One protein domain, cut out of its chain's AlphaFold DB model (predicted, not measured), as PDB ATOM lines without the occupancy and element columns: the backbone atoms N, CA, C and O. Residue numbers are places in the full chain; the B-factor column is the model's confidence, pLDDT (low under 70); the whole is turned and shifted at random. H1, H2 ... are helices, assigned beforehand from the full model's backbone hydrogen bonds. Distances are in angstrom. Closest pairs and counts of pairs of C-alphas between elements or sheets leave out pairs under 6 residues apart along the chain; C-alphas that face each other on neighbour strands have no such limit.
ATOM      1  N   PRO A  15     -35.130  -4.201   7.820       84.31
ATOM      2  CA  PRO A  15     -35.082  -2.970   8.612       84.31
ATOM      3  C   PRO A  15     -33.863  -2.093   8.291       84.31
ATOM      4  O   PRO A  15     -33.972  -0.872   8.200       84.31
ATOM      5  N   GLY A  16     -32.698  -2.714   8.081       85.31
ATOM      6  CA  GLY A  16     -31.470  -1.994   7.742       85.31
ATOM      7  C   GLY A  16     -31.504  -1.420   6.327       85.31
ATOM      8  O   GLY A  16     -30.996  -0.323   6.093       85.31
ATOM      9  N   LEU A  17     -32.131  -2.141   5.394       84.19
ATOM     10  CA  LEU A  17     -32.310  -1.688   4.019       84.19
ATOM     11  C   LEU A  17     -33.269  -0.493   3.947       84.19
ATOM     12  O   LEU A  17     -32.927   0.511   3.328       84.19
ATOM     13  N   VAL A  18     -34.416  -0.568   4.630       85.69
ATOM     14  CA  VAL A  18     -35.398   0.526   4.704       85.69
ATOM     15  C   VAL A  18     -34.749   1.787   5.272       85.69
ATOM     16  O   VAL A  18     -34.757   2.819   4.609       85.69
ATOM     17  N   ALA A  19     -34.054   1.690   6.408       87.25
ATOM     18  CA  ALA A  19     -33.385   2.841   7.024       87.25
ATOM     19  C   ALA A  19     -32.264   3.454   6.157       87.25
ATOM     20  O   ALA A  19     -31.844   4.596   6.367       87.25
ATOM     21  N   ARG A  20     -31.704   2.685   5.214       87.69
ATOM     22  CA  ARG A  20     -30.709   3.180   4.253       87.69
ATOM     23  C   ARG A  20     -31.375   3.840   3.048       87.69
ATOM     24  O   ARG A  20     -30.876   4.861   2.586       87.69
ATOM     25  N   LEU A  21     -32.486   3.282   2.570       88.06
ATOM     26  CA  LEU A  21     -33.305   3.870   1.511       88.06
ATOM     27  C   LEU A  21     -33.912   5.202   1.955       88.06
ATOM     28  O   LEU A  21     -33.816   6.172   1.214       88.06
ATOM     29  N   GLU A  22     -34.449   5.279   3.172       88.62
ATOM     30  CA  GLU A  22     -34.975   6.527   3.740       88.62
ATOM     31  C   GLU A  22     -33.900   7.616   3.785       88.62
ATOM     32  O   GLU A  22     -34.120   8.716   3.286       88.62
ATOM     33  N   ARG A  23     -32.690   7.286   4.259       91.38
ATOM     34  CA  ARG A  23     -31.555   8.223   4.240       91.38
ATOM     35  C   ARG A  23     -31.174   8.688   2.835       91.38
ATOM     36  O   ARG A  23     -30.880   9.862   2.647       91.38
ATOM     37  N   LEU A  24     -31.173   7.784   1.855       89.69
ATOM     38  CA  LEU A  24     -30.912   8.132   0.453       89.69
ATOM     39  C   LEU A  24     -31.983   9.079  -0.103       89.69
ATOM     40  O   LEU A  24     -31.650  10.031  -0.804       89.69
ATOM     41  N   ILE A  25     -33.253   8.838   0.228       88.31
ATOM     42  CA  ILE A  25     -34.371   9.697  -0.173       88.31
ATOM     43  C   ILE A  25     -34.230  11.086   0.458       88.31
ATOM     44  O   ILE A  25     -34.370  12.084  -0.246       88.31
ATOM     45  N   GLU A  26     -33.921  11.168   1.755       90.31
ATOM     46  CA  GLU A  26     -33.698  12.439   2.451       90.31
ATOM     47  C   GLU A  26     -32.526  13.227   1.854       90.31
ATOM     48  O   GLU A  26     -32.642  14.433   1.625       90.31
ATOM     49  N   GLU A  27     -31.411  12.554   1.557       90.06
ATOM     50  CA  GLU A  27     -30.238  13.179   0.942       90.06
ATOM     51  C   GLU A  27     -30.565  13.741  -0.448       90.06
ATOM     52  O   GLU A  27     -30.218  14.885  -0.754       90.06
ATOM     53  N   GLU A  28     -31.261  12.968  -1.283       88.81
ATOM     54  CA  GLU A  28     -31.655  13.415  -2.618       88.81
ATOM     55  C   GLU A  28     -32.657  14.572  -2.544       88.81
ATOM     56  O   GLU A  28     -32.525  15.556  -3.272       88.81
ATOM     57  N   HIS A  29     -33.607  14.518  -1.606       88.50
ATOM     58  CA  HIS A  29     -34.544  15.611  -1.367       88.50
ATOM     59  C   HIS A  29     -33.820  16.899  -0.950       88.50
ATOM     60  O   HIS A  29     -34.144  17.982  -1.443       88.50
ATOM     61  N   LEU A  30     -32.807  16.797  -0.085       88.12
ATOM     62  CA  LEU A  30     -31.996  17.938   0.334       88.12
ATOM     63  C   LEU A  30     -31.203  18.527  -0.839       88.12
ATOM     64  O   LEU A  30     -31.213  19.746  -1.022       88.12
ATOM     65  N   LYS A  31     -30.555  17.686  -1.658       85.38
ATOM     66  CA  LYS A  31     -29.859  18.128  -2.880       85.38
ATOM     67  C   LYS A  31     -30.807  18.863  -3.817       85.38
ATOM     68  O   LYS A  31     -30.451  19.919  -4.339       85.38
ATOM     69  N   TRP A  32     -32.020  18.342  -3.986       85.94
ATOM     70  CA  TRP A  32     -33.031  18.980  -4.815       85.94
ATOM     71  C   TRP A  32     -33.509  20.315  -4.270       85.94
ATOM     72  O   TRP A  32     -33.545  21.295  -5.007       85.94
ATOM     73  N   MET A  33     -33.757  20.402  -2.967       86.44
ATOM     74  CA  MET A  33     -34.113  21.665  -2.332       86.44
ATOM     75  C   MET A  33     -33.003  22.716  -2.473       86.44
ATOM     76  O   MET A  33     -33.290  23.880  -2.748       86.44
ATOM     77  N   LEU A  34     -31.739  22.321  -2.286       80.75
ATOM     78  CA  LEU A  34     -30.591  23.213  -2.454       80.75
ATOM     79  C   LEU A  34     -30.457  23.684  -3.902       80.75
ATOM     80  O   LEU A  34     -30.205  24.865  -4.136       80.75
ATOM     81  N   PHE A  35     -30.672  22.788  -4.865       79.25
ATOM     82  CA  PHE A  35     -30.675  23.132  -6.280       79.25
ATOM     83  C   PHE A  35     -31.780  24.135  -6.611       79.25
ATOM     84  O   PHE A  35     -31.468  25.210  -7.112       79.25
ATOM     85  N   SER A  36     -33.037  23.842  -6.267       77.94
ATOM     86  CA  SER A  36     -34.168  24.739  -6.533       77.94
ATOM     87  C   SER A  36     -33.964  26.115  -5.902       77.94
ATOM     88  O   SER A  36     -34.115  27.124  -6.577       77.94
ATOM     89  N   LYS A  37     -33.503  26.173  -4.645       80.81
ATOM     90  CA  LYS A  37     -33.172  27.450  -3.994       80.81
ATOM     91  C   LYS A  37     -32.048  28.205  -4.699       80.81
ATOM     92  O   LYS A  37     -32.073  29.429  -4.719       80.81
ATOM     93  N   SER A  38     -31.056  27.499  -5.238       73.62
ATOM     94  CA  SER A  38     -29.958  28.119  -5.988       73.62
ATOM     95  C   SER A  38     -30.442  28.664  -7.331       73.62
ATOM     96  O   SER A  38     -30.067  29.769  -7.702       73.62
ATOM     97  N   VAL A  39     -31.315  27.929  -8.024       71.94
ATOM     98  CA  VAL A  39     -31.978  28.376  -9.260       71.94
ATOM     99  C   VAL A  39     -32.803  29.641  -9.000       71.94
ATOM    100  O   VAL A  39     -32.592  30.646  -9.679       71.94
ATOM    101  N   ASP A  40     -33.642  29.632  -7.958       71.69
ATOM    102  CA  ASP A  40     -34.470  30.780  -7.565       71.69
ATOM    103  C   ASP A  40     -33.616  31.995  -7.169       71.69
ATOM    104  O   ASP A  40     -33.892  33.121  -7.579       71.69
ATOM    105  N   ALA A  41     -32.553  31.782  -6.384       65.38
ATOM    106  CA  ALA A  41     -31.676  32.853  -5.904       65.38
ATOM    107  C   ALA A  41     -30.847  33.503  -7.021       65.38
ATOM    108  O   ALA A  41     -30.477  34.671  -6.904       65.38
ATOM    109  N   ILE A  42     -30.544  32.757  -8.084       64.75
ATOM    110  CA  ILE A  42     -29.791  33.250  -9.245       64.75
ATOM    111  C   ILE A  42     -30.750  33.795 -10.328       64.75
ATOM    112  O   ILE A  42     -30.293  34.429 -11.275       64.75
ATOM    113  N   ALA A  43     -32.073  33.632 -10.160       66.44
ATOM    114  CA  ALA A  43     -33.099  33.993 -11.143       66.44
ATOM    115  C   ALA A  43     -32.783  33.433 -12.543       66.44
ATOM    116  O   ALA A  43     -32.933  34.124 -13.552       66.44
ATOM    117  N   LEU A  44     -32.293  32.189 -12.578       65.00
ATOM    118  CA  LEU A  44     -31.990  31.488 -13.820       65.00
ATOM    119  C   LEU A  44     -33.282  31.294 -14.611       65.00
ATOM    120  O   LEU A  44     -34.310  30.916 -14.047       65.00
ATOM    121  N   ASP A  45     -33.228  31.568 -15.911       72.44
ATOM    122  CA  ASP A  45     -34.363  31.293 -16.781       72.44
ATOM    123  C   ASP A  45     -34.473  29.784 -17.080       72.44
ATOM    124  O   ASP A  45     -33.574  28.987 -16.788       72.44
ATOM    125  N   ASP A  46     -35.588  29.369 -17.681       73.94
ATOM    126  CA  ASP A  46     -35.846  27.956 -17.982       73.94
ATOM    127  C   ASP A  46     -34.742  27.312 -18.848       73.94
ATOM    128  O   ASP A  46     -34.519  26.098 -18.786       73.94
ATOM    129  N   LYS A  47     -34.026  28.100 -19.666       75.94
ATOM    130  CA  LYS A  47     -32.921  27.587 -20.490       75.94
ATOM    131  C   LYS A  47     -31.692  27.303 -19.645       75.94
ATOM    132  O   LYS A  47     -31.045  26.275 -19.860       75.94
ATOM    133  N   ASP A  48     -31.383  28.178 -18.701       74.44
ATOM    134  CA  ASP A  48     -30.274  27.985 -17.778       74.44
ATOM    135  C   ASP A  48     -30.522  26.787 -16.851       74.44
ATOM    136  O   ASP A  48     -29.619  25.974 -16.631       74.44
ATOM    137  N   GLN A  49     -31.762  26.606 -16.379       75.25
ATOM    138  CA  GLN A  49     -32.143  25.441 -15.579       75.25
ATOM    139  C   GLN A  49     -31.986  24.131 -16.368       75.25
ATOM    140  O   GLN A  49     -31.386  23.174 -15.868       75.25
ATOM    141  N   ALA A  50     -32.433  24.099 -17.628       79.38
ATOM    142  CA  ALA A  50     -32.268  22.939 -18.505       79.38
ATOM    143  C   ALA A  50     -30.789  22.635 -18.813       79.38
ATOM    144  O   ALA A  50     -30.380  21.471 -18.878       79.38
ATOM    145  N   ALA A  51     -29.959  23.669 -18.987       82.19
ATOM    146  CA  ALA A  51     -28.520  23.501 -19.168       82.19
ATOM    147  C   ALA A  51     -27.865  22.894 -17.916       82.19
ATOM    148  O   ALA A  51     -27.056  21.970 -18.030       82.19
ATOM    149  N   PHE A  52     -28.260  23.352 -16.726       77.06
ATOM    150  CA  PHE A  52     -27.776  22.819 -15.454       77.06
ATOM    151  C   PHE A  52     -28.184  21.363 -15.218       77.06
ATOM    152  O   PHE A  52     -27.344  20.550 -14.825       77.06
ATOM    153  N   GLU A  53     -29.439  21.003 -15.491       82.31
ATOM    154  CA  GLU A  53     -29.897  19.613 -15.386       82.31
ATOM    155  C   GLU A  53     -29.101  18.685 -16.301       82.31
ATOM    156  O   GLU A  53     -28.677  17.610 -15.873       82.31
ATOM    157  N   LYS A  54     -28.813  19.130 -17.528       86.56
ATOM    158  CA  LYS A  54     -28.013  18.365 -18.486       86.56
ATOM    159  C   LYS A  54     -26.580  18.143 -18.002       86.56
ATOM    160  O   LYS A  54     -26.055  17.038 -18.136       86.56
ATOM    161  N   VAL A  55     -25.946  19.163 -17.420       86.50
ATOM    162  CA  VAL A  55     -24.602  19.032 -16.831       86.50
ATOM    163  C   VAL A  55     -24.627  18.077 -15.636       86.50
ATOM    164  O   VAL A  55     -23.755  17.216 -15.522       86.50
ATOM    165  N   ARG A  56     -25.654  18.167 -14.782       84.38
ATOM    166  CA  ARG A  56     -25.844  17.252 -13.649       84.38
ATOM    167  C   ARG A  56     -25.983  15.802 -14.114       84.38
ATOM    168  O   ARG A  56     -25.338  14.917 -13.559       84.38
ATOM    169  N   GLU A  57     -26.792  15.554 -15.139       86.94
ATOM    170  CA  GLU A  57     -27.004  14.214 -15.687       86.94
ATOM    171  C   GLU A  57     -25.733  13.651 -16.339       86.94
ATOM    172  O   GLU A  57     -25.401  12.480 -16.157       86.94
ATOM    173  N   GLN A  58     -24.967  14.485 -17.047       86.50
ATOM    174  CA  GLN A  58     -23.671  14.091 -17.606       86.50
ATOM    175  C   GLN A  58     -22.662  13.715 -16.521       86.50
ATOM    176  O   GLN A  58     -22.008  12.678 -16.643       86.50
ATOM    177  N   ALA A  59     -22.561  14.517 -15.458       82.25
ATOM    178  CA  ALA A  59     -21.709  14.209 -14.316       82.25
ATOM    179  C   ALA A  59     -22.131  12.885 -13.663       82.25
ATOM    180  O   ALA A  59     -21.298  12.005 -13.463       82.25
ATOM    181  N   TRP A  60     -23.434  12.696 -13.438       81.31
ATOM    182  CA  TRP A  60     -23.979  11.464 -12.872       81.31
ATOM    183  C   TRP A  60     -23.695  10.230 -13.735       81.31
ATOM    184  O   TRP A  60     -23.287   9.194 -13.215       81.31
ATOM    185  N   ASN A  61     -23.849  10.335 -15.056       83.62
ATOM    186  CA  ASN A  61     -23.523   9.256 -15.990       83.62
ATOM    187  C   ASN A  61     -22.019   8.948 -16.034       83.62
ATOM    188  O   ASN A  61     -21.640   7.792 -16.223       83.62
ATOM    189  N   GLY A  62     -21.163   9.958 -15.863       82.44
ATOM    190  CA  GLY A  62     -19.722   9.768 -15.697       82.44
ATOM    191  C   GLY A  62     -19.410   8.969 -14.435       82.44
ATOM    192  O   GLY A  62     -18.779   7.920 -14.510       82.44
ATOM    193  N   THR A  63     -19.950   9.409 -13.300       75.88
ATOM    194  CA  THR A  63     -19.778   8.740 -12.008       75.88
ATOM    195  C   THR A  63     -20.335   7.313 -12.020       75.88
ATOM    196  O   THR A  63     -19.660   6.397 -11.568       75.88
ATOM    197  N   LYS A  64     -21.516   7.068 -12.602       78.00
ATOM    198  CA  LYS A  64     -22.084   5.711 -12.733       78.00
ATOM    199  C   LYS A  64     -21.118   4.723 -13.388       78.00
ATOM    200  O   LYS A  64     -20.919   3.631 -12.860       78.00
ATOM    201  N   LYS A  65     -20.457   5.139 -14.474       76.44
ATOM    202  CA  LYS A  65     -19.455   4.314 -15.164       76.44
ATOM    203  C   LYS A  65     -18.270   3.961 -14.270       76.44
ATOM    204  O   LYS A  65     -17.779   2.841 -14.355       76.44
ATOM    205  N   GLU A  66     -17.824   4.880 -13.414       79.12
ATOM    206  CA  GLU A  66     -16.727   4.633 -12.465       79.12
ATOM    207  C   GLU A  66     -17.092   3.574 -11.413       79.12
ATOM    208  O   GLU A  66     -16.220   2.845 -10.946       79.12
ATOM    209  N   PHE A  67     -18.381   3.441 -11.090       72.69
ATOM    210  CA  PHE A  67     -18.898   2.431 -10.161       72.69
ATOM    211  C   PHE A  67     -19.430   1.161 -10.850       72.69
ATOM    212  O   PHE A  67     -19.919   0.267 -10.163       72.69
ATOM    213  N   GLY A  68     -19.321   1.051 -12.181       65.50
ATOM    214  CA  GLY A  68     -19.806  -0.108 -12.944       65.50
ATOM    215  C   GLY A  68     -21.333  -0.263 -12.960       65.50
ATOM    216  O   GLY A  68     -21.821  -1.385 -13.106       65.50
TER     217      GLY A  68
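What this domain is: This is residues 15 to 68 of the 69 residues of an uncharacterized protein of Methanoregula formicica (strain DSM 22288 / NBRC 105244 / SMSP) (UniProt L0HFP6). Two helices make an open V: the long H1 is one arm, the shorter H2 folds back from it, and a tight link joins them at the point. The arms come near each other by the point, while residues 15 to 34 and residues 54 to 68 stand free. The printed part has 54 residues with two named helices, H1 then H2, and no named strand; the class is all helix. It is loose, with a radius of gyration of the C-alphas of 14.3 A, and flat, spanning 42 by 25 by 11 A.

Where its parts are: Find C-alpha 15 at (-35.082, -2.970, 8.612); from there H1, residues 15 to 42, runs 40.7 A to C-alpha 42 at (-29.791, 33.250, -9.245). H2, residues 46 to 66, covers 30.7 A and ends at C-alpha 66 at (-16.727, 4.633, -12.465).

How they stand to each other: Look at Val 39 and Gln 49: their C-alphas, the closest of H1 and H2, are 7.0 A apart, and the helices are close but not clearly touching. They run opposite ways at a tilt of 36 degrees, only just steep. In H2 every O i to N i+4 pair is within hydrogen-bond range; in H1, 23 of 24 are.

The domain as a whole: The C-alphas of Pro 15 and Asp 45, the two farthest apart, are 42.7 A apart. The printed part has no cut. Look for pLDDT under 70 at residues 41 to 44 and residue 68.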